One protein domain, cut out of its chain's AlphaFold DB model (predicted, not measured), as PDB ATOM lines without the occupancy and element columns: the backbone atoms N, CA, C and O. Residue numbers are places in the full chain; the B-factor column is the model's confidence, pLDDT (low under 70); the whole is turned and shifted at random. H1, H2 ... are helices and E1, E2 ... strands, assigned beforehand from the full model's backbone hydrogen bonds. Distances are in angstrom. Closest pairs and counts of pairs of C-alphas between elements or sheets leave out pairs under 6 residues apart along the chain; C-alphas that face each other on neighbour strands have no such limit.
ATOM      1  N   LYS A 368      54.770  53.588-182.094       91.62
ATOM      2  CA  LYS A 368      56.029  52.848-181.912       91.62
ATOM      3  C   LYS A 368      57.194  53.623-182.514       91.62
ATOM      4  O   LYS A 368      57.115  54.052-183.660       91.62
ATOM      5  N   THR A 369      58.296  53.701-181.772       92.62
ATOM      6  CA  THR A 369      59.519  54.393-182.198       92.62
ATOM      7  C   THR A 369      60.747  53.560-181.872       92.62
ATOM      8  O   THR A 369      60.883  53.038-180.765       92.62
ATOM      9  N   LYS A 370      61.690  53.479-182.819       92.88
ATOM     10  CA  LYS A 370      62.999  52.842-182.618       92.88
ATOM     11  C   LYS A 370      64.053  53.901-182.288       92.88
ATOM     12  O   LYS A 370      64.249  54.841-183.058       92.88
ATOM     13  N   PHE A 371      64.771  53.733-181.175       96.00
ATOM     14  CA  PHE A 371      65.714  54.738-180.660       96.00
ATOM     15  C   PHE A 371      66.836  55.075-181.650       96.00
ATOM     16  O   PHE A 371      67.234  56.231-181.767       96.00
ATOM     17  N   TYR A 372      67.334  54.087-182.399       94.56
ATOM     18  CA  TYR A 372      68.396  54.319-183.379       94.56
ATOM     19  C   TYR A 372      67.934  55.175-184.570       94.56
ATOM     20  O   TYR A 372      68.730  55.952-185.090       94.56
ATOM     21  N   GLN A 373      66.669  55.058-184.998       92.88
ATOM     22  CA  GLN A 373      66.153  55.810-186.149       92.88
ATOM     23  C   GLN A 373      66.026  57.288-185.806       92.88
ATOM     24  O   GLN A 373      66.525  58.133-186.544       92.88
ATOM     25  N   ILE A 374      65.426  57.592-184.652       95.19
ATOM     26  CA  ILE A 374      65.308  58.975-184.189       95.19
ATOM     27  C   ILE A 374      66.686  59.579-183.916       95.19
ATOM     28  O   ILE A 374      66.937  60.704-184.325       95.19
ATOM     29  N   TRP A 375      67.613  58.829-183.307       96.50
ATOM     30  CA  TRP A 375      68.966  59.318-183.037       96.50
ATOM     31  C   TRP A 375      69.715  59.684-184.323       96.50
ATOM     32  O   TRP A 375      70.378  60.720-184.377       96.50
ATOM     33  N   ALA A 376      69.590  58.851-185.363       94.75
ATOM     34  CA  ALA A 376      70.191  59.096-186.673       94.75
ATOM     35  C   ALA A 376      69.592  60.311-187.396       94.75
ATOM     36  O   ALA A 376      70.287  60.949-188.182       94.75
ATOM     37  N   ALA A 377      68.317  60.619-187.145       94.38
ATOM     38  CA  ALA A 377      67.607  61.736-187.765       94.38
ATOM     39  C   ALA A 377      67.861  63.094-187.078       94.38
ATOM     40  O   ALA A 377      67.479  64.129-187.619       94.38
ATOM     41  N   MET A 378      68.481  63.103-185.894       96.19
ATOM     42  CA  MET A 378      68.705  64.310-185.095       96.19
ATOM     43  C   MET A 378      70.013  65.038-185.424       96.19
ATOM     44  O   MET A 378      71.038  64.416-185.704       96.19
ATOM     45  N   THR A 379      70.013  66.364-185.258       96.50
ATOM     46  CA  THR A 379      71.249  67.147-185.089       96.50
ATOM     47  C   THR A 379      71.868  66.923-183.703       96.50
ATOM     48  O   THR A 379      71.219  66.406-182.794       96.50
ATOM     49  N   ALA A 380      73.117  67.352-183.497       96.19
ATOM     50  CA  ALA A 380      73.784  67.241-182.195       96.19
ATOM     51  C   ALA A 380      73.063  68.037-181.084       96.19
ATOM     52  O   ALA A 380      73.005  67.604-179.928       96.19
ATOM     53  N   GLU A 381      72.475  69.184-181.432       97.19
ATOM     54  CA  GLU A 381      71.666  69.997-180.520       97.19
ATOM     55  C   GLU A 381      70.393  69.251-180.115       97.19
ATOM     56  O   GLU A 381      70.088  69.165-178.926       97.19
ATOM     57  N   GLN A 382      69.693  68.644-181.080       97.56
ATOM     58  CA  GLN A 382      68.498  67.836-180.818       97.56
ATOM     59  C   GLN A 382      68.825  66.592-179.985       97.56
ATOM     60  O   GLN A 382      68.095  66.282-179.049       97.56
ATOM     61  N   GLN A 383      69.944  65.915-180.263       97.75
ATOM     62  CA  GLN A 383      70.416  64.787-179.454       97.75
ATOM     63  C   GLN A 383      70.608  65.195-177.989       97.75
ATOM     64  O   GLN A 383      70.170  64.478-177.098       97.75
ATOM     65  N   SER A 384      71.204  66.363-177.736       95.88
ATOM     66  CA  SER A 384      71.428  66.869-176.373       95.88
ATOM     67  C   SER A 384      70.141  67.353-175.695       95.88
ATOM     68  O   SER A 384      70.009  67.261-174.476       95.88
ATOM     69  N   GLN A 385      69.194  67.880-176.475       97.00
ATOM     70  CA  GLN A 385      67.890  68.322-175.984       97.00
ATOM     71  C   GLN A 385      67.030  67.129-175.560       97.00
ATOM     72  O   GLN A 385      66.539  67.104-174.432       97.00
ATOM     73  N   TYR A 386      66.859  66.156-176.457       97.94
ATOM     74  CA  TYR A 386      65.903  65.064-176.298       97.94
ATOM     75  C   TYR A 386      66.478  63.831-175.617       97.94
ATOM     76  O   TYR A 386      65.695  63.017-175.146       97.94
ATOM     77  N   PHE A 387      67.803  63.685-175.539       98.19
ATOM     78  CA  PHE A 387      68.458  62.656-174.735       98.19
ATOM     79  C   PHE A 387      69.413  63.294-173.730       98.19
ATOM     80  O   PHE A 387      70.513  63.742-174.063       98.19
ATOM     81  N   ARG A 388      69.004  63.291-172.463       98.00
ATOM     82  CA  ARG A 388      69.790  63.843-171.359       98.00
ATOM     83  C   ARG A 388      70.472  62.704-170.618       98.00
ATOM     84  O   ARG A 388      69.848  61.982-169.841       98.00
ATOM     85  N   TRP A 389      71.756  62.537-170.898       97.88
ATOM     86  CA  TRP A 389      72.587  61.477-170.337       97.88
ATOM     87  C   TRP A 389      73.239  61.921-169.025       97.88
ATOM     88  O   TRP A 389      73.750  63.035-168.917       97.88
ATOM     89  N   SER A 390      73.271  61.030-168.037       97.81
ATOM     90  CA  SER A 390      74.032  61.188-166.798       97.81
ATOM     91  C   SER A 390      74.855  59.933-166.579       97.81
ATOM     92  O   SER A 390      74.301  58.838-166.492       97.81
ATOM     93  N   LYS A 391      76.181  60.082-166.534       98.19
ATOM     94  CA  LYS A 391      77.173  59.002-166.371       98.19
ATOM     95  C   LYS A 391      77.143  57.889-167.416       98.19
ATOM     96  O   LYS A 391      78.094  57.130-167.480       98.19
ATOM     97  N   TRP A 392      76.156  57.840-168.297       97.69
ATOM     98  CA  TRP A 392      76.316  57.259-169.618       97.69
ATOM     99  C   TRP A 392      76.927  58.281-170.565       97.69
ATOM    100  O   TRP A 392      76.524  59.442-170.591       97.69
ATOM    101  N   VAL A 393      77.916  57.848-171.337       96.69
ATOM    102  CA  VAL A 393      78.672  58.691-172.261       96.69
ATOM    103  C   VAL A 393      78.807  58.028-173.626       96.69
ATOM    104  O   VAL A 393      78.551  56.832-173.797       96.69
ATOM    105  N   GLU A 394      79.226  58.837-174.602       95.25
ATOM    106  CA  GLU A 394      79.520  58.417-175.974       95.25
ATOM    107  C   GLU A 394      78.368  57.637-176.641       95.25
ATOM    108  O   GLU A 394      78.563  56.485-177.050       95.25
ATOM    109  N   PRO A 395      77.159  58.213-176.750       96.50
ATOM    110  CA  PRO A 395      76.054  57.539-177.409       96.50
ATOM    111  C   PRO A 395      76.373  57.249-178.885       96.50
ATOM    112  O   PRO A 395      76.855  58.116-179.612       96.50
ATOM    113  N   MET A 396      76.109  56.024-179.345       95.19
ATOM    114  CA  MET A 396      76.283  55.642-180.752       95.19
ATOM    115  C   MET A 396      75.329  54.529-181.173       95.19
ATOM    116  O   MET A 396      74.895  53.714-180.354       95.19
ATOM    117  N   ILE A 397      75.075  54.442-182.476       95.56
ATOM    118  CA  ILE A 397      74.309  53.346-183.066       95.56
ATOM    119  C   ILE A 397      75.225  52.138-183.257       95.56
ATOM    120  O   ILE A 397      76.276  52.229-183.892       95.56
ATOM    121  N   CYS A 398      74.807  50.991-182.726       92.75
ATOM    122  CA  CYS A 398      75.402  49.706-183.057       92.75
ATOM    123  C   CYS A 398      74.518  48.996-184.084       92.75
ATOM    124  O   CYS A 398      73.383  48.618-183.778       92.75
ATOM    125  N   ASN A 399      75.053  48.789-185.287       90.00
ATOM    126  CA  ASN A 399      74.344  48.085-186.349       90.00
ATOM    127  C   ASN A 399      74.321  46.566-186.099       90.00
ATOM    128  O   ASN A 399      75.230  46.016-185.473       90.00
ATOM    129  N   ASP A 400      73.263  45.908-186.577       82.38
ATOM    130  CA  ASP A 400      73.030  44.458-186.542       82.38
ATOM    131  C   ASP A 400      73.422  43.774-185.235       82.38
ATOM    132  O   ASP A 400      74.170  42.789-185.218       82.38
ATOM    133  N   ALA A 401      72.893  44.284-184.121       79.19
ATOM    134  CA  ALA A 401      73.197  43.820-182.774       79.19
ATOM    135  C   ALA A 401      72.856  42.337-182.536       79.19
ATOM    136  O   ALA A 401      73.392  41.728-181.609       79.19
ATOM    137  N   GLN A 402      72.026  41.744-183.400       75.56
ATOM    138  CA  GLN A 402      71.747  40.306-183.460       75.56
ATOM    139  C   GLN A 402      72.090  39.665-184.824       75.56
ATOM    140  O   GLN A 402      71.901  38.466-185.002       75.56
ATOM    141  N   GLY A 403      72.666  40.422-185.763       71.06
ATOM    142  CA  GLY A 403      72.733  40.039-187.178       71.06
ATOM    143  C   GLY A 403      71.455  40.407-187.932       71.06
ATOM    144  O   GLY A 403      70.456  40.795-187.321       71.06
ATOM    145  N   GLU A 404      71.514  40.310-189.256       70.06
ATOM    146  CA  GLU A 404      70.330  40.386-190.104       70.06
ATOM    147  C   GLU A 404      69.586  39.047-190.073       70.06
ATOM    148  O   GLU A 404      70.194  37.978-189.955       70.06
ATOM    149  N   PHE A 405      68.261  39.101-190.143       64.94
ATOM    150  CA  PHE A 405      67.434  37.908-190.248       64.94
ATOM    151  C   PHE A 405      66.544  38.032-191.478       64.94
ATOM    152  O   PHE A 405      65.648  38.877-191.527       64.94
ATOM    153  N   THR A 406      66.812  37.199-192.480       65.50
ATOM    154  CA  THR A 406      65.970  37.075-193.669       65.50
ATOM    155  C   THR A 406      64.883  36.049-193.386       65.50
ATOM    156  O   THR A 406      65.183  34.876-193.167       65.50
ATOM    157  N   LEU A 407      63.630  36.506-193.372       61.59
ATOM    158  CA  LEU A 407      62.453  35.661-193.155       61.59
ATOM    159  C   LEU A 407      62.221  34.704-194.342       61.59
ATOM    160  O   LEU A 407      61.929  33.531-194.141       61.59
ATOM    161  N   SER A 408      62.396  35.182-195.580       63.41
ATOM    162  CA  SER A 408      62.380  34.379-196.817       63.41
ATOM    163  C   SER A 408      62.911  35.198-198.009       63.41
ATOM    164  O   SER A 408      63.152  36.396-197.872       63.41
ATOM    165  N   GLU A 409      63.052  34.590-199.196       60.09
ATOM    166  CA  GLU A 409      63.416  35.305-200.441       60.09
ATOM    167  C   GLU A 409      62.391  36.379-200.861       60.09
ATOM    168  O   GLU A 409      62.715  37.270-201.645       60.09
ATOM    169  N   THR A 410      61.158  36.303-200.352       55.94
ATOM    170  CA  THR A 410      60.050  37.213-200.679       55.94
ATOM    171  C   THR A 410      59.730  38.210-199.566       55.94
ATOM    172  O   THR A 410      58.897  39.092-199.770       55.94
ATOM    173  N   LEU A 411      60.371  38.091-198.400       58.00
ATOM    174  CA  LEU A 411      60.093  38.905-197.219       58.00
ATOM    175  C   LEU A 411      61.268  39.834-196.877       58.00
ATOM    176  O   LEU A 411      62.424  39.512-197.160       58.00
ATOM    177  N   PRO A 412      60.996  40.996-196.255       58.78
ATOM    178  CA  PRO A 412      62.036  41.958-195.923       58.78
ATOM    179  C   PRO A 412      63.023  41.397-194.890       58.78
ATOM    180  O   PRO A 412      62.644  40.742-193.917       58.78
ATOM    181  N   THR A 413      64.306  41.699-195.086       71.12
ATOM    182  CA  THR A 413      65.354  41.437-194.094       71.12
ATOM    183  C   THR A 413      65.188  42.378-192.903       71.12
ATOM    184  O   THR A 413      65.141  43.599-193.064       71.12
ATOM    185  N   MET A 414      65.138  41.809-191.697       72.06
ATOM    186  CA  MET A 414      65.025  42.572-190.455       72.06
ATOM    187  C   MET A 414      66.403  42.878-189.869       72.06
ATOM    188  O   MET A 414      67.228  41.976-189.692       72.06
ATOM    189  N   TYR A 415      66.616  44.146-189.510       77.50
ATOM    190  CA  TYR A 415      67.844  44.627-188.876       77.50
ATOM    191  C   TYR A 415      67.610  45.041-187.419       77.50
ATOM    192  O   TYR A 415      66.681  45.785-187.083       77.50
ATOM    193  N   TYR A 416      68.511  44.591-186.547       84.62
ATOM    194  CA  TYR A 416      68.492  44.874-185.112       84.62
ATOM    195  C   TYR A 416      69.512  45.947-184.739       84.62
ATOM    196  O   TYR A 416      70.500  45.681-184.056       84.62
ATOM    197  N   HIS A 417      69.303  47.170-185.212       90.94
ATOM    198  CA  HIS A 417      70.110  48.320-184.801       90.94
ATOM    199  C   HIS A 417      69.690  48.805-183.411       90.94
ATOM    200  O   HIS A 417      68.506  48.829-183.106       90.94
ATOM    201  N   VAL A 418      70.637  49.215-182.569       93.94
ATOM    202  CA  VAL A 418      70.353  49.721-181.211       93.94
ATOM    203  C   VAL A 418      71.104  51.016-180.940       93.94
ATOM    204  O   VAL A 418      72.210  51.213-181.449       93.94
ATOM    205  N   LEU A 419      70.524  51.877-180.104       96.62
ATOM    206  CA  LEU A 419      71.231  53.016-179.525       96.62
ATOM    207  C   LEU A 419      71.979  52.549-178.274       96.62
ATOM    208  O   LEU A 419      71.394  51.900-177.404       96.62
ATOM    209  N   THR A 420      73.270  52.862-178.200       96.25
ATOM    210  CA  THR A 420      74.165  52.390-177.137       96.25
ATOM    211  C   THR A 420      74.875  53.522-176.432       96.25
ATOM    212  O   THR A 420      75.129  54.542-177.061       96.25
ATOM    213  N   ALA A 421      75.256  53.313-175.176       97.31
ATOM    214  CA  ALA A 421      76.117  54.194-174.391       97.31
ATOM    215  C   ALA A 421      76.930  53.355-173.392       97.31
ATOM    216  O   ALA A 421      76.579  52.204-173.140       97.31
ATOM    217  N   ILE A 422      78.013  53.908-172.846       97.12
ATOM    218  CA  ILE A 422      78.849  53.230-171.839       97.12
ATOM    219  C   ILE A 422      78.916  54.040-170.546       97.12
ATOM    220  O   ILE A 422      78.782  55.263-170.610       97.12
ATOM    221  N   PRO A 423      79.138  53.410-169.381       97.69
ATOM    222  CA  PRO A 423      79.396  54.140-168.144       97.69
ATOM    223  C   PRO A 423      80.637  55.033-168.257       97.69
ATOM    224  O   PRO A 423      81.624  54.678-168.907       97.69
ATOM    225  N   SER A 424      80.599  56.194-167.610       97.75
ATOM    226  CA  SER A 424      81.717  57.126-167.576       97.75
ATOM    227  C   SER A 424      82.857  56.546-166.734       97.75
ATOM    228  O   SER A 424      82.611  55.763-165.808       97.75
ATOM    229  N   CYS A 499      74.000  55.310-163.518       98.31
ATOM    230  CA  CYS A 499      73.905  55.707-164.917       98.31
ATOM    231  C   CYS A 499      72.441  55.930-165.297       98.31
ATOM    232  O   CYS A 499      71.577  55.146-164.909       98.31
ATOM    233  N   SER A 500      72.145  56.981-166.065       98.31
ATOM    234  CA  SER A 500      70.783  57.242-166.531       98.31
ATOM    235  C   SER A 500      70.713  57.965-167.869       98.31
ATOM    236  O   SER A 500      71.594  58.752-168.219       98.31
ATOM    237  N   VAL A 501      69.603  57.770-168.577       98.38
ATOM    238  CA  VAL A 501      69.186  58.600-169.709       98.38
ATOM    239  C   VAL A 501      67.726  58.984-169.546       98.38
ATOM    240  O   VAL A 501      66.881  58.138-169.256       98.38
ATOM    241  N   GLU A 502      67.433  60.264-169.743       97.94
ATOM    242  CA  GLU A 502      66.071  60.753-169.929       97.94
ATOM    243  C   GLU A 502      65.827  61.056-171.398       97.94
ATOM    244  O   GLU A 502      66.661  61.683-172.053       97.94
ATOM    245  N   TYR A 503      64.666  60.635-171.885       96.50
ATOM    246  CA  TYR A 503      64.235  60.787-173.261       96.50
ATOM    247  C   TYR A 503      62.814  61.351-173.322       96.50
ATOM    248  O   TYR A 503      61.923  60.833-172.648       96.50
ATOM    249  N   ASP A 504      62.602  62.391-174.129       97.69
ATOM    250  CA  ASP A 504      61.257  62.907-174.420       97.69
ATOM    251  C   ASP A 504      60.682  62.212-175.663       97.69
ATOM    252  O   ASP A 504      61.409  61.959-176.620       97.69
ATOM    253  N   GLY A 505      59.387  61.895-175.660       97.00
ATOM    254  CA  GLY A 505      58.725  61.164-176.739       97.00
ATOM    255  C   GLY A 505      58.851  61.860-178.098       97.00
ATOM    256  O   GLY A 505      58.494  63.026-178.261       97.00
ATOM    257  N   LEU A 506      59.336  61.123-179.094       97.00
ATOM    258  CA  LEU A 506      59.467  61.575-180.478       97.00
ATOM    259  C   LEU A 506      58.945  60.518-181.447       97.00
ATOM    260  O   LEU A 506      59.149  59.317-181.245       97.00
ATOM    261  N   LEU A 507      58.377  60.980-182.554       95.00
ATOM    262  CA  LEU A 507      58.022  60.164-183.708       95.00
ATOM    263  C   LEU A 507      58.918  60.523-184.881       95.00
ATOM    264  O   LEU A 507      59.307  61.675-185.063       95.00
ATOM    265  N   TYR A 508      59.227  59.526-185.697       93.00
ATOM    266  CA  TYR A 508      59.932  59.733-186.950       93.00
ATOM    267  C   TYR A 508      59.333  58.831-188.011       93.00
ATOM    268  O   TYR A 508      59.306  57.611-187.849       93.00
ATOM    269  N   ASN A 509      58.836  59.450-189.074       89.06
ATOM    270  CA  ASN A 509      58.307  58.749-190.225       89.06
ATOM    271  C   ASN A 509      59.384  58.754-191.316       89.06
ATOM    272  O   ASN A 509      59.812  59.799-191.795       89.06
ATOM    273  N   THR A 510      59.891  57.570-191.645       80.50
ATOM    274  CA  THR A 510      60.918  57.401-192.681       80.50
ATOM    275  C   THR A 510      60.341  57.319-194.085       80.50
ATOM    276  O   THR A 510      61.088  57.445-195.053       80.50
ATOM    277  N   ASP A 511      59.038  57.071-194.190       80.62
ATOM    278  CA  ASP A 511      58.396  56.612-195.415       80.62
ATOM    279  C   ASP A 511      57.765  57.780-196.183       80.62
ATOM    280  O   ASP A 511      57.687  57.741-197.410       80.62
ATOM    281  N   ASP A 512      57.377  58.848-195.478       80.94
ATOM    282  CA  ASP A 512      56.878  60.090-196.069       80.94
ATOM    283  C   ASP A 512      57.741  61.289-195.632       80.94
ATOM    284  O   ASP A 512      57.684  61.691-194.470       80.94
ATOM    285  N   PRO A 513      58.503  61.925-196.545       74.12
ATOM    286  CA  PRO A 513      59.365  63.063-196.217       74.12
ATOM    287  C   PRO A 513      58.595  64.314-195.760       74.12
ATOM    288  O   PRO A 513      59.212  65.254-195.255       74.12
ATOM    289  N   SER A 514      57.269  64.346-195.931       81.75
ATOM    290  CA  SER A 514      56.390  65.391-195.391       81.75
ATOM    291  C   SER A 514      56.202  65.262-193.875       81.75
ATOM    292  O   SER A 514      55.868  66.243-193.213       81.75
ATOM    293  N   TYR A 515      56.437  64.067-193.327       84.44
ATOM    294  CA  TYR A 515      56.345  63.747-191.909       84.44
ATOM    295  C   TYR A 515      57.753  63.457-191.381       84.44
ATOM    296  O   TYR A 515      58.316  62.388-191.576       84.44
ATOM    297  N   GLY A 516      58.371  64.453-190.751       88.88
ATOM    298  CA  GLY A 516      59.748  64.365-190.263       88.88
ATOM    299  C   GLY A 516      59.862  63.844-188.831       88.88
ATOM    300  O   GLY A 516      58.986  63.155-188.308       88.88
ATOM    301  N   LEU A 517      60.972  64.199-188.182       94.06
ATOM    302  CA  LEU A 517      61.142  64.028-186.742       94.06
ATOM    303  C   LEU A 517      60.270  65.059-186.011       94.06
ATOM    304  O   LEU A 517      60.464  66.261-186.198       94.06
ATOM    305  N   VAL A 518      59.343  64.595-185.174       95.12
ATOM    306  CA  VAL A 518      58.420  65.447-184.407       95.12
ATOM    307  C   VAL A 518      58.335  64.996-182.954       95.12
ATOM    308  O   VAL A 518      58.564  63.826-182.641       95.12
ATOM    309  N   GLU A 519      57.985  65.918-182.064       96.50
ATOM    310  CA  GLU A 519      57.586  65.564-180.702       96.50
ATOM    311  C   GLU A 519      56.266  64.793-180.710       96.50
ATOM    312  O   GLU A 519      55.352  65.112-181.472       96.50
ATOM    313  N   CYS A 520      56.163  63.774-179.853       96.06
ATOM    314  CA  CYS A 520      54.895  63.104-179.617       96.06
ATOM    315  C   CYS A 520      53.889  64.108-179.051       96.06
ATOM    316  O   CYS A 520      54.180  64.830-178.099       96.06
ATOM    317  N   ASN A 521      52.678  64.083-179.588       96.06
ATOM    318  CA  ASN A 521      51.543  64.785-179.020       96.06
ATOM    319  C   ASN A 521      50.390  63.791-178.957       96.06
ATOM    320  O   ASN A 521      49.704  63.593-179.949       96.06
ATOM    321  N   LEU A 522      50.260  63.078-177.840       96.94
ATOM    322  CA  LEU A 522      49.240  62.048-177.649       96.94
ATOM    323  C   LEU A 522      48.105  62.597-176.785       96.94
ATOM    324  O   LEU A 522      48.371  63.439-175.927       96.94
ATOM    325  N   PRO A 523      46.860  62.131-176.972       96.69
ATOM    326  CA  PRO A 523      45.771  62.538-176.102       96.69
ATOM    327  C   PRO A 523      45.979  62.003-174.679       96.69
ATOM    328  O   PRO A 523      46.658  60.999-174.451       96.69
ATOM    329  N   ALA A 524      45.376  62.675-173.704       95.94
ATOM    330  CA  ALA A 524      45.296  62.180-172.343       95.94
ATOM    331  C   ALA A 524      44.611  60.808-172.317       95.94
ATOM    332  O   ALA A 524      43.666  60.542-173.063       95.94
ATOM    333  N   GLY A 525      45.060  59.945-171.414       95.06
ATOM    334  CA  GLY A 525      44.444  58.644-171.207       95.06
ATOM    335  C   GLY A 525      45.436  57.549-170.869       95.06
ATOM    336  O   GLY A 525      46.619  57.777-170.610       95.06
ATOM    337  N   GLU A 526      44.910  56.333-170.863       94.81
ATOM    338  CA  GLU A 526      45.617  55.140-170.429       94.81
ATOM    339  C   GLU A 526      46.229  54.399-171.627       94.81
ATOM    340  O   GLU A 526      45.597  54.253-172.682       94.81
ATOM    341  N   TYR A 527      47.466  53.930-171.458       94.75
ATOM    342  CA  TYR A 527      48.244  53.244-172.484       94.75
ATOM    343  C   TYR A 527      49.019  52.058-171.912       94.75
ATOM    344  O   TYR A 527      49.606  52.133-170.835       94.75
ATOM    345  N   TYR A 528      49.126  50.983-172.681       92.25
ATOM    346  CA  TYR A 528      50.127  49.946-172.471       92.25
ATOM    347  C   TYR A 528      51.488  50.452-172.956       92.25
ATOM    348  O   TYR A 528      51.687  50.611-174.162       92.25
ATOM    349  N   LEU A 529      52.432  50.672-172.036       92.50
ATOM    350  CA  LEU A 529      53.833  50.931-172.366       92.50
ATOM    351  C   LEU A 529      54.568  49.608-172.555       92.50
ATOM    352  O   LEU A 529      54.670  48.789-171.635       92.50
ATOM    353  N   ARG A 530      55.133  49.429-173.745       89.31
ATOM    354  CA  ARG A 530      55.980  48.295-174.101       89.31
ATOM    355  C   ARG A 530      57.353  48.769-174.555       89.31
ATOM    356  O   ARG A 530      57.475  49.827-175.167       89.31
ATOM    357  N   MET A 531      58.398  48.010-174.240       89.81
ATOM    358  CA  MET A 531      59.778  48.385-174.566       89.81
ATOM    359  C   MET A 531      60.627  47.180-174.961       89.81
ATOM    360  O   MET A 531      60.337  46.039-174.591       89.81
ATOM    361  N   GLY A 532      61.689  47.463-175.716       89.12
ATOM    362  CA  GLY A 532      62.631  46.478-176.228       89.12
ATOM    363  C   GLY A 532      64.091  46.859-176.011       89.12
ATOM    364  O   GLY A 532      64.494  47.997-176.266       89.12
ATOM    365  N   PHE A 533      64.904  45.878-175.619       89.31
ATOM    366  CA  PHE A 533      66.345  46.021-175.379       89.31
ATOM    367  C   PHE A 533      67.115  44.826-175.948       89.31
ATOM    368  O   PHE A 533      66.550  43.757-176.174       89.31
ATOM    369  N   LYS A 534      68.431  44.942-176.144       87.88
ATOM    370  CA  LYS A 534      69.221  43.742-176.467       87.88
ATOM    371  C   LYS A 534      69.172  42.738-175.296       87.88
ATOM    372  O   LYS A 534      69.274  43.130-174.142       87.88
ATOM    373  N   HIS A 535      69.085  41.434-175.587       78.88
ATOM    374  CA  HIS A 535      69.185  40.375-174.567       78.88
ATOM    375  C   HIS A 535      70.609  40.169-174.023       78.88
ATOM    376  O   HIS A 535      71.615  40.463-174.688       78.88
ATOM    377  N   SER A 536      70.668  39.489-172.873       85.12
ATOM    378  CA  SER A 536      71.885  39.046-172.175       85.12
ATOM    379  C   SER A 536      72.779  40.183-171.698       85.12
ATOM    380  O   SER A 536      73.989  39.989-171.608       85.12
ATOM    381  N   LEU A 537      72.218  41.367-171.448       89.56
ATOM    382  CA  LEU A 537      72.986  42.454-170.847       89.56
ATOM    383  C   LEU A 537      73.310  42.086-169.400       89.56
ATOM    384  O   LEU A 537      72.503  41.488-168.710       89.56
ATOM    385  N   THR A 538      74.503  42.412-168.935       91.25
ATOM    386  CA  THR A 538      75.060  41.863-167.681       91.25
ATOM    387  C   THR A 538      74.556  42.526-166.397       91.25
ATOM    388  O   THR A 538      74.999  42.153-165.316       91.25
ATOM    389  N   TYR A 539      73.639  43.482-166.510       92.25
ATOM    390  CA  TYR A 539      73.218  44.391-165.448       92.25
ATOM    391  C   TYR A 539      71.692  44.563-165.439       92.25
ATOM    392  O   TYR A 539      70.976  43.910-166.209       92.25
ATOM    393  N   SER A 540      71.187  45.427-164.565       92.75
ATOM    394  CA  SER A 540      69.758  45.653-164.361       92.75
ATOM    395  C   SER A 540      69.330  47.063-164.773       92.75
ATOM    396  O   SER A 540      70.116  48.010-164.709       92.75
ATOM    397  N   LEU A 541      68.068  47.210-165.185       94.19
ATOM    398  CA  LEU A 541      67.479  48.484-165.601       94.19
ATOM    399  C   LEU A 541      66.288  48.886-164.726       94.19
ATOM    400  O   LEU A 541      65.392  48.090-164.473       94.19
ATOM    401  N   SER A 542      66.217  50.149-164.326       96.00
ATOM    402  CA  SER A 542      65.000  50.758-163.785       96.00
ATOM    403  C   SER A 542      64.369  51.669-164.836       96.00
ATOM    404  O   SER A 542      65.084  52.377-165.545       96.00
ATOM    405  N   ILE A 543      63.042  51.644-164.959       96.56
ATOM    406  CA  ILE A 543      62.288  52.387-165.979       96.56
ATOM    407  C   ILE A 543      61.267  53.286-165.293       96.56
ATOM    408  O   ILE A 543      60.516  52.831-164.426       96.56
ATOM    409  N   TYR A 544      61.207  54.540-165.728       97.69
ATOM    410  CA  TYR A 544      60.252  55.536-165.269       97.69
ATOM    411  C   TYR A 544      59.495  56.138-166.448       97.69
ATOM    412  O   TYR A 544      60.034  56.245-167.554       97.69
ATOM    413  N   PHE A 545      58.278  56.598-166.180       97.19
ATOM    414  CA  PHE A 545      57.444  57.342-167.118       97.19
ATOM    415  C   PHE A 545      56.887  58.581-166.420       97.19
ATOM    416  O   PHE A 545      56.244  58.449-165.383       97.19
ATOM    417  N   ASN A 546      57.163  59.775-166.954       95.44
ATOM    418  CA  ASN A 546      56.829  61.063-166.329       95.44
ATOM    419  C   ASN A 546      57.195  61.098-164.830       95.44
ATOM    420  O   ASN A 546      56.354  61.359-163.974       95.44
ATOM    421  N   ASP A 547      58.452  60.759-164.526       93.25
ATOM    422  CA  ASP A 547      59.038  60.703-163.175       93.25
ATOM    423  C   ASP A 547      58.476  59.613-162.237       93.25
ATOM    424  O   ASP A 547      59.010  59.397-161.147       93.25
ATOM    425  N   GLN A 548      57.465  58.849-162.661       96.06
ATOM    426  CA  GLN A 548      56.956  57.703-161.913       96.06
ATOM    427  C   GLN A 548      57.786  56.449-162.203       96.06
ATOM    428  O   GLN A 548      57.866  56.004-163.346       96.06
ATOM    429  N   LEU A 549      58.351  55.836-161.158       96.75
ATOM    430  CA  LEU A 549      59.021  54.534-161.245       96.75
ATOM    431  C   LEU A 549      58.008  53.445-161.622       96.75
ATOM    432  O   LEU A 549      57.058  53.201-160.878       96.75
ATOM    433  N   LEU A 550      58.229  52.787-162.758       94.81
ATOM    434  CA  LEU A 550      57.385  51.698-163.254       94.81
ATOM    435  C   LEU A 550      57.962  50.334-162.887       94.81
ATOM    436  O   LEU A 550      57.259  49.477-162.361       94.81
ATOM    437  N   ILE A 551      59.255  50.144-163.154       92.12
ATOM    438  CA  ILE A 551      59.982  48.913-162.847       92.12
ATOM    439  C   ILE A 551      61.318  49.282-162.224       92.12
ATOM    440  O   ILE A 551      62.022  50.150-162.736       92.12
ATOM    441  N   LYS A 552      61.669  48.592-161.139       94.25
ATOM    442  CA  LYS A 552      62.948  48.730-160.449       94.25
ATOM    443  C   LYS A 552      63.820  47.501-160.682       94.25
ATOM    444  O   LYS A 552      63.331  46.386-160.526       94.25
ATOM    445  N   ASP A 553      65.092  47.729-161.000       90.75
ATOM    446  CA  ASP A 553      66.148  46.712-161.102       90.75
ATOM    447  C   ASP A 553      65.728  45.479-161.937       90.75
ATOM    448  O   ASP A 553      65.894  44.323-161.547       90.75
ATOM    449  N   MET A 554      65.160  45.730-163.120       88.25
ATOM    450  CA  MET A 554      64.835  44.722-164.127       88.25
ATOM    451  C   MET A 554      66.107  44.013-164.592       88.25
ATOM    452  O   MET A 554      66.902  44.582-165.336       88.25
ATOM    453  N   SER A 555      66.287  42.757-164.189       87.50
ATOM    454  CA  SER A 555      67.441  41.951-164.598       87.50
ATOM    455  C   SER A 555      67.453  41.695-166.110       87.50
ATOM    456  O   SER A 555      66.559  41.027-166.636       87.50
ATOM    457  N   MET A 556      68.537  42.093-166.779       85.12
ATOM    458  CA  MET A 556      68.726  41.888-168.222       85.12
ATOM    459  C   MET A 556      69.621  40.680-168.573       85.12
ATOM    460  O   MET A 556      69.796  40.354-169.753       85.12
ATOM    461  N   ALA A 557      70.165  39.991-167.562       76.12
ATOM    462  CA  ALA A 557      71.213  38.970-167.706       76.12
ATOM    463  C   ALA A 557      70.761  37.630-168.306       76.12
ATOM    464  O   ALA A 557      71.597  36.819-168.705       76.12
ATOM    465  N   ALA A 558      69.457  37.378-168.409       64.25
ATOM    466  CA  ALA A 558      68.947  36.116-168.931       64.25
ATOM    467  C   ALA A 558      69.025  36.047-170.471       64.25
ATOM    468  O   ALA A 558      68.490  36.905-171.179       64.25
ATOM    469  N   GLN A 559      69.633  34.978-171.006       60.44
ATOM    470  CA  GLN A 559      69.475  34.623-172.421       60.44
ATOM    471  C   GLN A 559      68.009  34.243-172.680       60.44
ATOM    472  O   GLN A 559      67.457  33.414-171.961       60.44
ATOM    473  N   GLY A 560      67.373  34.851-173.687       55.78
ATOM    474  CA  GLY A 560      65.948  34.631-173.968       55.78
ATOM    475  C   GLY A 560      64.985  35.356-173.018       55.78
ATOM    476  O   GLY A 560      63.831  34.957-172.921       55.78
ATOM    477  N   SER A 561      65.442  36.406-172.320       55.81
ATOM    478  CA  SER A 561      64.587  37.278-171.499       55.81
ATOM    479  C   SER A 561      63.366  37.794-172.270       55.81
ATOM    480  O   SER A 561      63.473  38.074-173.465       55.81
ATOM    481  N   ASN A 562      62.265  38.066-171.567       57.84
ATOM    482  CA  ASN A 562      61.030  38.575-172.170       57.84
ATOM    483  C   ASN A 562      61.171  39.925-172.917       57.84
ATOM    484  O   ASN A 562      60.317  40.236-173.731       57.84
ATOM    485  N   TYR A 563      62.240  40.700-172.682       68.12
ATOM    486  CA  TYR A 563      62.453  42.081-173.168       68.12
ATOM    487  C   TYR A 563      63.315  42.185-174.440       68.12
ATOM    488  O   TYR A 563      64.010  43.178-174.671       68.12
ATOM    489  N   HIS A 564      63.343  41.116-175.229       76.81
ATOM    490  CA  HIS A 564      64.313  40.900-176.295       76.81
ATOM    491  C   HIS A 564      63.963  41.659-177.583       76.81
ATOM    492  O   HIS A 564      63.242  41.143-178.428       76.81
ATOM    493  N   PHE A 565      64.547  42.838-177.783       83.31
ATOM    494  CA  PHE A 565      64.275  43.737-178.909       83.31
ATOM    495  C   PHE A 565      62.760  43.937-179.083       83.31
ATOM    496  O   PHE A 565      62.070  44.258-178.125       83.31
ATOM    497  N   ASP A 566      62.224  43.722-180.279       78.12
ATOM    498  CA  ASP A 566      60.792  43.685-180.577       78.12
ATOM    499  C   ASP A 566      60.175  42.293-180.443       78.12
ATOM    500  O   ASP A 566      59.122  42.043-181.019       78.12
ATOM    501  N   ARG A 567      60.801  41.378-179.702       74.00
ATOM    502  CA  ARG A 567      60.257  40.054-179.391       74.00
ATOM    503  C   ARG A 567      59.700  40.065-177.973       74.00
ATOM    504  O   ARG A 567      60.341  40.590-177.068       74.00
ATOM    505  N   GLY A 568      58.538  39.453-177.764       58.81
ATOM    506  CA  GLY A 568      57.964  39.335-176.415       58.81
ATOM    507  C   GLY A 568      56.449  39.475-176.332       58.81
ATOM    508  O   GLY A 568      55.943  40.012-175.349       58.81
ATOM    509  N   GLY A 569      55.716  38.992-177.337       54.72
ATOM    510  CA  GLY A 569      54.260  38.928-177.302       54.72
ATOM    511  C   GLY A 569      53.714  37.885-176.314       54.72
ATOM    512  O   GLY A 569      53.178  36.856-176.723       54.72
ATOM    513  N   ALA A 570      53.813  38.164-175.013       47.41
ATOM    514  CA  ALA A 570      53.173  37.389-173.953       47.41
ATOM    515  C   ALA A 570      52.692  38.289-172.800       47.41
ATOM    516  O   ALA A 570      53.187  38.213-171.678       47.41
ATOM    517  N   SER A 571      51.722  39.159-173.073       44.16
ATOM    518  CA  SER A 571      50.754  39.577-172.052       44.16
ATOM    519  C   SER A 571      49.364  39.576-172.682       44.16
ATOM    520  O   SER A 571      49.206  40.043-173.812       44.16
ATOM    521  N   GLU A 572      48.383  38.994-171.986       43.06
ATOM    522  CA  GLU A 572      46.975  39.062-172.388       43.06
ATOM    523  C   GLU A 572      46.576  40.536-172.543       43.06
ATOM    524  O   GLU A 572      46.833  41.351-171.655       43.06
ATOM    525  N   MET A 573      45.974  40.888-173.679       47.16
ATOM    526  CA  MET A 573      45.270  42.158-173.836       47.16
ATOM    527  C   MET A 573      43.791  41.840-173.993       47.16
ATOM    528  O   MET A 573      43.428  41.000-174.811       47.16
ATOM    529  N   GLU A 574      42.949  42.540-173.234       42.53
ATOM    530  CA  GLU A 574      41.503  42.297-173.101       42.53
ATOM    531  C   GLU A 574      40.719  42.320-174.439       42.53
ATOM    532  O   GLU A 574      39.576  41.889-174.475       42.53
ATOM    533  N   PHE A 575      41.331  42.773-175.545       39.94
ATOM    534  CA  PHE A 575      40.684  42.958-176.854       39.94
ATOM    535  C   PHE A 575      41.281  42.160-178.025       39.94
ATOM    536  O   PHE A 575      40.714  42.209-179.105       39.94
ATOM    537  N   PHE A 576      42.388  41.421-177.864       40.69
ATOM    538  CA  PHE A 576      43.070  40.766-179.007       40.69
ATOM    539  C   PHE A 576      43.068  39.223-178.969       40.69
ATOM    540  O   PHE A 576      43.787  38.573-179.728       40.69
ATOM    541  N   GLY A 577      42.236  38.615-178.118       39.38
ATOM    542  CA  GLY A 577      42.124  37.158-178.001       39.38
ATOM    543  C   GLY A 577      43.357  36.481-177.382       39.38
ATOM    544  O   GLY A 577      44.275  37.127-176.882       39.38
ATOM    545  N   SER A 578      43.378  35.146-177.404       34.69
ATOM    546  CA  SER A 578      44.419  34.293-176.798       34.69
ATOM    547  C   SER A 578      45.788  34.343-177.501       34.69
ATOM    548  O   SER A 578      46.710  33.629-177.102       34.69
ATOM    549  N   SER A 579      45.951  35.198-178.518       40.81
ATOM    550  CA  SER A 579      47.238  35.500-179.146       40.81
ATOM    551  C   SER A 579      47.788  36.808-178.590       40.81
ATOM    552  O   SER A 579      47.408  37.914-178.963       40.81
ATOM    553  N   SER A 580      48.726  36.656-177.670       50.91
ATOM    554  CA  SER A 580      49.365  37.693-176.877       50.91
ATOM    555  C   SER A 580      50.403  38.538-177.634       50.91
ATOM    556  O   SER A 580      51.351  39.016-177.019       50.91
ATOM    557  N   ILE A 581      50.266  38.754-178.947       57.28
ATOM    558  CA  ILE A 581      51.287  39.413-179.781       57.28
ATOM    559  C   ILE A 581      50.728  40.682-180.432       57.28
ATOM    560  O   ILE A 581      49.845  40.632-181.281       57.28
ATOM    561  N   GLY A 582      51.266  41.841-180.044       69.50
ATOM    562  CA  GLY A 582      50.895  43.118-180.639       69.50
ATOM    563  C   GLY A 582      51.700  43.394-181.911       69.50
ATOM    564  O   GLY A 582      52.871  43.767-181.846       69.50
ATOM    565  N   TYR A 583      51.069  43.185-183.062       77.00
ATOM    566  CA  TYR A 583      51.634  43.402-184.399       77.00
ATOM    567  C   TYR A 583      51.302  44.790-184.956       77.00
ATOM    568  O   TYR A 583      50.496  45.491-184.352       77.00
ATOM    569  N   PRO A 584      51.893  45.233-186.080       78.62
ATOM    570  CA  PRO A 584      51.396  46.398-186.808       78.62
ATOM    571  C   PRO A 584      49.916  46.279-187.179       78.62
ATOM    572  O   PRO A 584      49.393  45.178-187.338       78.62
ATOM    573  N   GLU A 585      49.248  47.421-187.341       77.94
ATOM    574  CA  GLU A 585      47.861  47.435-187.811       77.94
ATOM    575  C   GLU A 585      47.777  46.773-189.190       77.94
ATOM    576  O   GLU A 585      48.597  47.063-190.061       77.94
ATOM    577  N   GLY A 586      46.816  45.865-189.378       72.94
ATOM    578  CA  GLY A 586      46.646  45.127-190.633       72.94
ATOM    579  C   GLY A 586      47.665  44.007-190.884       72.94
ATOM    580  O   GLY A 586      47.684  43.446-191.977       72.94
ATOM    581  N   PHE A 587      48.510  43.658-189.908       74.69
ATOM    582  CA  PHE A 587      49.448  42.543-190.044       74.69
ATOM    583  C   PHE A 587      48.733  41.184-189.961       74.69
ATOM    584  O   PHE A 587      48.146  40.840-188.935       74.69
ATOM    585  N   ASP A 588      48.829  40.384-191.025       72.69
ATOM    586  CA  ASP A 588      48.299  39.018-191.064       72.69
ATOM    587  C   ASP A 588      49.323  38.018-190.508       72.69
ATOM    588  O   ASP A 588      50.128  37.434-191.234       72.69
ATOM    589  N   ALA A 589      49.304  37.811-189.193       71.81
ATOM    590  CA  ALA A 589      50.250  36.910-188.541       71.81
ATOM    591  C   ALA A 589      50.157  35.457-189.031       71.81
ATOM    592  O   ALA A 589      51.165  34.751-189.023       71.81
ATOM    593  N   GLN A 590      48.978  35.013-189.475       70.81
ATOM    594  CA  GLN A 590      48.774  33.648-189.950       70.81
ATOM    595  C   GLN A 590      49.417  33.453-191.324       70.81
ATOM    596  O   GLN A 590      50.184  32.508-191.505       70.81
ATOM    597  N   ALA A 591      49.187  34.380-192.258       73.38
ATOM    598  CA  ALA A 591      49.832  34.338-193.569       73.38
ATOM    599  C   ALA A 591      51.366  34.352-193.449       73.38
ATOM    600  O   ALA A 591      52.066  33.652-194.179       73.38
ATOM    601  N   TRP A 592      51.908  35.117-192.496       71.75
ATOM    602  CA  TRP A 592      53.353  35.169-192.258       71.75
ATOM    603  C   TRP A 592      53.884  33.896-191.592       71.75
ATOM    604  O   TRP A 592      54.962  33.419-191.954       71.75
ATOM    605  N   PHE A 593      53.129  33.315-190.657       74.75
ATOM    606  CA  PHE A 593      53.475  32.047-190.016       74.75
ATOM    607  C   PHE A 593      53.547  30.891-191.023       74.75
ATOM    608  O   PHE A 593      54.437  30.047-190.922       74.75
ATOM    609  N   GLU A 594      52.653  30.872-192.014       76.94
ATOM    610  CA  GLU A 594      52.643  29.874-193.090       76.94
ATOM    611  C   GLU A 594      53.883  29.953-193.994       76.94
ATOM    612  O   GLU A 594      54.314  28.930-194.529       76.94
ATOM    613  N   LEU A 595      54.487  31.140-194.133       75.75
ATOM    614  CA  LEU A 595      55.736  31.341-194.878       75.75
ATOM    615  C   LEU A 595      56.977  30.969-194.052       75.75
ATOM    616  O   LEU A 595      57.849  30.250-194.541       75.75
ATOM    617  N   ASP A 596      57.066  31.452-192.811       73.44
ATOM    618  CA  ASP A 596      58.108  31.075-191.848       73.44
ATOM    619  C   ASP A 596      57.523  31.089-190.424       73.44
ATOM    620  O   ASP A 596      57.180  32.165-189.919       73.44
ATOM    621  N   PRO A 597      57.489  29.946-189.709       75.81
ATOM    622  CA  PRO A 597      57.017  29.878-188.328       75.81
ATOM    623  C   PRO A 597      57.760  30.792-187.351       75.81
ATOM    624  O   PRO A 597      57.258  31.063-186.264       75.81
ATOM    625  N   LYS A 598      58.964  31.263-187.692       70.88
ATOM    626  CA  LYS A 598      59.705  32.217-186.862       70.88
ATOM    627  C   LYS A 598      59.126  33.629-186.937       70.88
ATOM    628  O   LYS A 598      59.339  34.381-185.990       70.88
ATOM    629  N   SER A 599      58.404  33.983-188.004       69.88
ATOM    630  CA  SER A 599      57.853  35.328-188.254       69.88
ATOM    631  C   SER A 599      57.014  35.878-187.097       69.88
ATOM    632  O   SER A 599      57.068  37.073-186.818       69.88
ATOM    633  N   VAL A 600      56.347  35.000-186.344       70.50
ATOM    634  CA  VAL A 600      55.502  35.360-185.193       70.50
ATOM    635  C   VAL A 600      56.245  36.082-184.068       70.50
ATOM    636  O   VAL A 600      55.638  36.686-183.192       70.50
ATOM    637  N   ALA A 601      57.576  36.014-184.049       70.44
ATOM    638  CA  ALA A 601      58.384  36.657-183.026       70.44
ATOM    639  C   ALA A 601      58.889  38.058-183.418       70.44
ATOM    640  O   ALA A 601      59.635  38.640-182.632       70.44
ATOM    641  N   TYR A 602      58.543  38.584-184.602       73.50
ATOM    642  CA  TYR A 602      59.172  39.777-185.190       73.50
ATOM    643  C   TYR A 602      58.198  40.942-185.426       73.50
ATOM    644  O   TYR A 602      57.001  40.741-185.597       73.50
ATOM    645  N   ASP A 603      58.738  42.169-185.407       73.81
ATOM    646  CA  ASP A 603      58.016  43.453-185.489       73.81
ATOM    647  C   ASP A 603      56.855  43.621-184.492       73.81
ATOM    648  O   ASP A 603      55.925  44.415-184.678       73.81
ATOM    649  N   THR A 604      56.954  42.922-183.363       80.50
ATOM    650  CA  THR A 604      55.975  43.017-182.282       80.50
ATOM    651  C   THR A 604      56.241  44.257-181.423       80.50
ATOM    652  O   THR A 604      57.218  44.987-181.610       80.50
ATOM    653  N   ASP A 605      55.380  44.550-180.461       82.00
ATOM    654  CA  ASP A 605      55.548  45.728-179.606       82.00
ATOM    655  C   ASP A 605      56.598  45.570-178.500       82.00
ATOM    656  O   ASP A 605      56.830  46.515-177.745       82.00
ATOM    657  N   GLY A 606      57.247  44.408-178.395       80.62
ATOM    658  CA  GLY A 606      58.112  44.072-177.266       80.62
ATOM    659  C   GLY A 606      57.316  43.774-175.993       80.62
ATOM    660  O   GLY A 606      56.105  43.518-176.024       80.62
ATOM    661  N   TYR A 607      58.005  43.798-174.854       79.31
ATOM    662  CA  TYR A 607      57.415  43.403-173.579       79.31
ATOM    663  C   TYR A 607      56.685  44.544-172.887       79.31
ATOM    664  O   TYR A 607      57.144  45.685-172.913       79.31
ATOM    665  N   GLN A 608      55.589  44.219-172.202       82.38
ATOM    666  CA  GLN A 608      54.830  45.168-171.395       82.38
ATOM    667  C   GLN A 608      55.572  45.561-170.119       82.38
ATOM    668  O   GLN A 608      55.725  44.769-169.199       82.38
ATOM    669  N   VAL A 609      55.984  46.825-170.058       86.38
ATOM    670  CA  VAL A 609      56.606  47.433-168.879       86.38
ATOM    671  C   VAL A 609      55.534  47.758-167.841       86.38
ATOM    672  O   VAL A 609      55.645  47.365-166.686       86.38
ATOM    673  N   ALA A 610      54.482  48.468-168.244       89.62
ATOM    674  CA  ALA A 610      53.383  48.854-167.363       89.62
ATOM    675  C   ALA A 610      52.197  49.387-168.174       89.62
ATOM    676  O   ALA A 610      52.314  49.675-169.365       89.62
ATOM    677  N   ILE A 611      51.063  49.550-167.498       92.56
ATOM    678  CA  ILE A 611      50.002  50.452-167.940       92.56
ATOM    679  C   ILE A 611      50.337  51.838-167.378       92.56
ATOM    680  O   ILE A 611      50.601  51.971-166.182       92.56
ATOM    681  N   VAL A 612      50.384  52.846-168.242       94.75
ATOM    682  CA  VAL A 612      50.723  54.235-167.910       94.75
ATOM    683  C   VAL A 612      49.550  55.151-168.227       94.75
ATOM    684  O   VAL A 612      48.742  54.853-169.103       94.75
ATOM    685  N   ASN A 613      49.470  56.284-167.533       94.62
ATOM    686  CA  ASN A 613      48.437  57.287-167.760       94.62
ATOM    687  C   ASN A 613      49.075  58.631-168.129       94.62
ATOM    688  O   ASN A 613      49.880  59.161-167.360       94.62
ATOM    689  N   LEU A 614      48.696  59.193-169.278       95.12
ATOM    690  CA  LEU A 614      48.984  60.583-169.621       95.12
ATOM    691  C   LEU A 614      47.871  61.463-169.030       95.12
ATOM    692  O   LEU A 614      46.716  61.316-169.424       95.12
ATOM    693  N   PRO A 615      48.176  62.362-168.077       92.31
ATOM    694  CA  PRO A 615      47.153  63.158-167.398       92.31
ATOM    695  C   PRO A 615      46.573  64.280-168.270       92.31
ATOM    696  O   PRO A 615      45.481  64.769-167.992       92.31
ATOM    697  N   THR A 616      47.308  64.705-169.294       94.62
ATOM    698  CA  THR A 616      46.930  65.758-170.236       94.62
ATOM    699  C   THR A 616      47.454  65.400-171.616       94.62
ATOM    700  O   THR A 616      48.455  64.687-171.718       94.62
ATOM    701  N   ASP A 617      46.822  65.948-172.651       95.69
ATOM    702  CA  ASP A 617      47.331  65.869-174.016       95.69
ATOM    703  C   ASP A 617      48.762  66.422-174.079       95.69
ATOM    704  O   ASP A 617      49.084  67.426-173.429       95.69
ATOM    705  N   GLY A 618      49.621  65.774-174.858       95.69
ATOM    706  CA  GLY A 618      50.975  66.239-175.109       95.69
ATOM    707  C   GLY A 618      52.017  65.133-175.130       95.69
ATOM    708  O   GLY A 618      51.753  63.975-175.465       95.69
ATOM    709  N   ASN A 619      53.242  65.535-174.811       96.56
ATOM    710  CA  ASN A 619      54.403  64.663-174.819       96.56
ATOM    711  C   ASN A 619      54.596  63.970-173.456       96.56
ATOM    712  O   ASN A 619      54.000  64.341-172.445       96.56
ATOM    713  N   PHE A 620      55.464  62.967-173.425       97.25
ATOM    714  CA  PHE A 620      55.849  62.224-172.235       97.25
ATOM    715  C   PHE A 620      57.369  62.083-172.151       97.25
ATOM    716  O   PHE A 620      58.095  62.294-173.122       97.25
ATOM    717  N   ARG A 621      57.850  61.676-170.978       97.50
ATOM    718  CA  ARG A 621      59.258  61.392-170.716       97.50
ATOM    719  C   ARG A 621      59.437  59.963-170.239       97.50
ATOM    720  O   ARG A 621      58.767  59.535-169.303       97.50
ATOM    721  N   ILE A 622      60.392  59.256-170.832       98.00
ATOM    722  CA  ILE A 622      60.883  57.972-170.333       98.00
ATOM    723  C   ILE A 622      62.268  58.193-169.740       98.00
ATOM    724  O   ILE A 622      63.131  58.801-170.373       98.00
ATOM    725  N   LYS A 623      62.500  57.671-168.538       98.19
ATOM    726  CA  LYS A 623      63.833  57.616-167.939       98.19
ATOM    727  C   LYS A 623      64.241  56.170-167.737       98.19
ATOM    728  O   LYS A 623      63.462  55.375-167.215       98.19
ATOM    729  N   ILE A 624      65.457  55.844-168.148       97.69
ATOM    730  CA  ILE A 624      66.074  54.539-167.921       97.69
ATOM    731  C   ILE A 624      67.296  54.761-167.039       97.69
ATOM    732  O   ILE A 624      68.080  55.675-167.289       97.69
ATOM    733  N   GLU A 625      67.455  53.932-166.014       97.81
ATOM    734  CA  GLU A 625      68.588  53.977-165.092       97.81
ATOM    735  C   GLU A 625      69.206  52.593-164.911       97.81
ATOM    736  O   GLU A 625      68.508  51.586-164.997       97.81
ATOM    737  N   SER A 626      70.494  52.542-164.587       97.31
ATOM    738  CA  SER A 626      71.152  51.348-164.063       97.31
ATOM    739  C   SER A 626      72.018  51.719-162.866       97.31
ATOM    740  O   SER A 626      72.829  52.645-162.931       97.31
ATOM    741  N   SER A 627      71.830  50.988-161.770       94.38
ATOM    742  CA  SER A 627      72.605  51.143-160.536       94.38
ATOM    743  C   SER A 627      73.825  50.217-160.480       94.38
ATOM    744  O   SER A 627      74.656  50.371-159.588       94.38
ATOM    745  N   ASP A 628      73.947  49.270-161.414       94.06
ATOM    746  CA  ASP A 628      74.919  48.179-161.369       94.06
ATOM    747  C   ASP A 628      75.758  48.027-162.653       94.06
ATOM    748  O   ASP A 628      76.827  47.420-162.602       94.06
ATOM    749  N   GLU A 629      75.368  48.620-163.790       95.31
ATOM    750  CA  GLU A 629      76.133  48.511-165.047       95.31
ATOM    751  C   GLU A 629      77.587  48.964-164.902       95.31
ATOM    752  O   GLU A 629      78.493  48.309-165.420       95.31
ATOM    753  N   ALA A 630      77.835  50.048-164.163       96.00
ATOM    754  CA  ALA A 630      79.185  50.560-163.943       96.00
ATOM    755  C   ALA A 630      80.112  49.531-163.263       96.00
ATOM    756  O   ALA A 630      81.306  49.505-163.566       96.00
ATOM    757  N   SER A 631      79.575  48.650-162.407       93.12
ATOM    758  CA  SER A 631      80.322  47.553-161.768       93.12
ATOM    759  C   SER A 631      80.621  46.396-162.728       93.12
ATOM    760  O   SER A 631      81.595  45.664-162.536       93.12
ATOM    761  N   PHE A 632      79.788  46.208-163.754       92.88
ATOM    762  CA  PHE A 632      79.886  45.094-164.701       92.88
ATOM    763  C   PHE A 632      80.546  45.465-166.033       92.88
ATOM    764  O   PHE A 632      80.856  44.572-166.828       92.88
ATOM    765  N   TYR A 633      80.791  46.756-166.282       94.50
ATOM    766  CA  TYR A 633      81.373  47.225-167.532       94.50
ATOM    767  C   TYR A 633      82.750  46.614-167.815       94.50
ATOM    768  O   TYR A 633      83.662  46.622-166.986       94.50
ATOM    769  N   THR A 634      82.923  46.126-169.042       91.75
ATOM    770  CA  THR A 634      84.182  45.585-169.545       91.75
ATOM    771  C   THR A 634      84.513  46.110-170.938       91.75
ATOM    772  O   THR A 634      83.651  46.299-171.799       91.75
ATOM    773  N   THR A 635      85.810  46.289-171.194       90.00
ATOM    774  CA  THR A 635      86.353  46.681-172.498       90.00
ATOM    775  C   THR A 635      86.737  45.489-173.379       90.00
ATOM    776  O   THR A 635      87.157  45.702-174.515       90.00
ATOM    777  N   THR A 636      86.566  44.239-172.911       87.94
ATOM    778  CA  THR A 636      87.019  43.014-173.608       87.94
ATOM    779  C   THR A 636      86.568  42.938-175.072       87.94
ATOM    780  O   THR A 636      87.334  42.480-175.915       87.94
ATOM    781  N   ASN A 637      85.364  43.428-175.390       86.62
ATOM    782  CA  ASN A 637      84.787  43.395-176.743       86.62
ATOM    783  C   ASN A 637      84.644  44.788-177.393       86.62
ATOM    784  O   ASN A 637      83.933  44.928-178.395       86.62
ATOM    785  N   GLY A 638      85.292  45.813-176.827       89.00
ATOM    786  CA  GLY A 638      85.199  47.204-177.279       89.00
ATOM    787  C   GLY A 638      83.762  47.742-177.342       89.00
ATOM    788  O   GLY A 638      82.853  47.219-176.696       89.00
ATOM    789  N   ARG A 639      83.544  48.788-178.147       90.06
ATOM    790  CA  ARG A 639      82.206  49.302-178.490       90.06
ATOM    791  C   ARG A 639      81.630  48.477-179.642       90.06
ATOM    792  O   ARG A 639      81.826  48.804-180.809       90.06
ATOM    793  N   SER A 640      80.982  47.357-179.331       89.25
ATOM    794  CA  SER A 640      80.398  46.472-180.348       89.25
ATOM    795  C   SER A 640      79.188  45.705-179.825       89.25
ATOM    796  O   SER A 640      78.963  45.623-178.619       89.25
ATOM    797  N   LYS A 641      78.446  45.056-180.728       86.75
ATOM    798  CA  LYS A 641      77.299  44.202-180.381       86.75
ATOM    799  C   LYS A 641      77.613  43.065-179.403       86.75
ATOM    800  O   LYS A 641      76.714  42.572-178.727       86.75
ATOM    801  N   ASN A 642      78.877  42.648-179.330       88.25
ATOM    802  CA  ASN A 642      79.330  41.575-178.445       88.25
ATOM    803  C   ASN A 642      79.659  42.080-177.035       88.25
ATOM    804  O   ASN A 642      79.885  41.274-176.131       88.25
ATOM    805  N   ASN A 643      79.709  43.396-176.825       90.94
ATOM    806  CA  ASN A 643      79.836  43.957-175.493       90.94
ATOM    807  C   ASN A 643      78.461  43.992-174.825       90.94
ATOM    808  O   ASN A 643      77.650  44.867-175.086       90.94
ATOM    809  N   VAL A 644      78.190  43.019-173.964       90.19
ATOM    810  CA  VAL A 644      76.930  42.918-173.213       90.19
ATOM    811  C   VAL A 644      76.940  43.702-171.895       90.19
ATOM    812  O   VAL A 644      76.073  43.523-171.047       90.19
ATOM    813  N   SER A 645      77.932  44.563-171.701       93.25
ATOM    814  CA  SER A 645      78.048  45.418-170.519       93.25
ATOM    815  C   SER A 645      77.829  46.902-170.818       93.25
ATOM    816  O   SER A 645      78.046  47.716-169.937       93.25
ATOM    817  N   GLN A 646      77.400  47.242-172.041       94.12
ATOM    818  CA  GLN A 646      76.997  48.599-172.441       94.12
ATOM    819  C   GLN A 646      75.466  48.705-172.581       94.12
ATOM    820  O   GLN A 646      74.801  47.699-172.863       94.12
ATOM    821  N   LEU A 647      74.902  49.910-172.465       95.56
ATOM    822  CA  LEU A 647      73.501  50.199-172.787       95.56
ATOM    823  C   LEU A 647      73.184  49.815-174.228       95.56
ATOM    824  O   LEU A 647      73.960  50.119-175.129       95.56
ATOM    825  N   MET A 648      72.046  49.150-174.456       94.00
ATOM    826  CA  MET A 648      71.562  48.802-175.796       94.00
ATOM    827  C   MET A 648      70.030  48.858-175.876       94.00
ATOM    828  O   MET A 648      69.340  47.859-175.649       94.00
ATOM    829  N   MET A 649      69.504  50.032-176.226       94.75
ATOM    830  CA  MET A 649      68.066  50.299-176.348       94.75
ATOM    831  C   MET A 649      67.586  50.086-177.785       94.75
ATOM    832  O   MET A 649      68.228  50.556-178.729       94.75
ATOM    833  N   TYR A 650      66.445  49.409-177.956       93.19
ATOM    834  CA  TYR A 650      65.871  49.133-179.275       93.19
ATOM    835  C   TYR A 650      64.691  50.056-179.597       93.19
ATOM    836  O   TYR A 650      64.814  50.930-180.458       93.19
ATOM    837  N   HIS A 651      63.573  49.916-178.882       92.75
ATOM    838  CA  HIS A 651      62.346  50.667-179.154       92.75
ATOM    839  C   HIS A 651      61.491  50.872-177.900       92.75
ATOM    840  O   HIS A 651      61.688  50.218-176.872       92.75
ATOM    841  N   TRP A 652      60.497  51.744-178.033       93.75
ATOM    842  CA  TRP A 652      59.327  51.816-177.161       93.75
ATOM    843  C   TRP A 652      58.047  51.795-178.010       93.75
ATOM    844  O   TRP A 652      58.072  52.118-179.201       93.75
ATOM    845  N   CYS A 653      56.940  51.363-177.412       93.19
ATOM    846  CA  CYS A 653      55.616  51.327-178.021       93.19
ATOM    847  C   CYS A 653      54.549  51.697-176.981       93.19
ATOM    848  O   CYS A 653      54.596  51.218-175.848       93.19
ATOM    849  N   LEU A 654      53.592  52.533-177.372       93.88
ATOM    850  CA  LEU A 654      52.378  52.832-176.624       93.88
ATOM    851  C   LEU A 654      51.170  52.333-177.412       93.88
ATOM    852  O   LEU A 654      51.005  52.657-178.589       93.88
ATOM    853  N   ARG A 655      50.296  51.576-176.748       91.38
ATOM    854  CA  ARG A 655      48.957  51.260-177.258       91.38
ATOM    855  C   ARG A 655      47.905  51.813-176.324       91.38
ATOM    856  O   ARG A 655      48.012  51.538-175.132       91.38
ATOM    857  N   PRO A 656      46.903  52.546-176.812       92.50
ATOM    858  CA  PRO A 656      45.816  52.966-175.947       92.50
ATOM    859  C   PRO A 656      45.063  51.744-175.421       92.50
ATOM    860  O   PRO A 656      44.924  50.729-176.108       92.50
ATOM    861  N   THR A 657      44.589  51.834-174.183       90.12
ATOM    862  CA  THR A 657      43.631  50.858-173.655       90.12
ATOM    863  C   THR A 657      42.220  51.225-174.110       90.12
ATOM    864  O   THR A 657      41.987  52.327-174.617       90.12
TER     865      THR A 657
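What this domain is: This is residues 368 to 424 and 499 to 657 of the 661 residues of an uncharacterized protein of Bacteroides sp. CAG:144 (UniProt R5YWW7). Two strongly twisted sheets lie partly face to face as a loose sandwich, one built round the long strand E15, the other of E2, E7, E14, E11 and E12. H1 packs on the E15 sheet, the hairpin of E8 and E9 packs on H1, with E8 also meeting E1, and H3 lies far from the core, its centre 24.3 A from the mean of all C-alphas. The printed part has 216 residues, with four named helices that hold 25 of them and 15 named strands that hold 85, in the order E1 H1 H2 E2 E3 E4 E5 E6 E7 E8 E9 E10 E11 E12 H3 E13 E14 H4 E15 along the chain. The class is mixed, helices and strands; the whole is compact, with a radius of gyration of the C-alphas of 17.0 A and spans of 47 by 43 by 36 A.

Where its parts are: E1, residues 368 to 370, begins at C-alpha 368 (56.029, 52.848, -181.912). H1 is 371 to 377, H2 380 to 386, E2 387 to 390, E3 392 to 398 at 15.4 A, E4 404 to 406, E5 413 to 415 and E6 418 to 423 at 16.5 A. Then come E7, 499 to 504, E8, 506 to 508, E9, 517 to 519, E10, 525 to 533 at 25.6 A, E11, 540 to 545, and E12, 548 to 555 at 19.1 A. H3 is 589 to 595, E13 607 to 614 at 19.5 A, bending by 53 degrees at residue 610, E14 621 to 626 and H4 629 to 632. E15, 647 to 656, spans 28.0 A and ends at C-alpha 656 (45.816, 52.966, -175.947).

How they stand to each other: In the branched sheet, E1 and E6 lie on one side of E15 and E10 on the other, antiparallel to it: N 369 and O 652 are 3.0 A apart, N 649 and O 419 2.9 A, N 530 and O 653 2.8 A. E3 pairs with E6 and E13 with E10. H1 is on this sheet, with C-alphas of Tyr 372 and Leu 419 closest to E6 at 5.0 A; H4 only grazes it. In the antiparallel sheet E2 E7 E14 E11 E12, N 624 and O 501 are 2.9 A apart; H2 stands at its level, height 1.9 A. E12 and E13 come closest at the C-alphas of Leu 550 and Ala 610, 6.4 A. E4 and E5 form a hairpin. Every O i to N i+4 pair is within hydrogen-bond range in H1, H2 and H3; H4 is too short for one.

The domain as a whole: C-alphas 424 and 594, the farthest apart, are 47.3 A apart. Residues 425 to 498 are not printed; the gap is 8.4 A. The links E12 to H3, H3 to E13 and H4 to E15 are long. pLDDT is under 70 at residues 405 to 412, 558 to 563, 568 to 582 and 599.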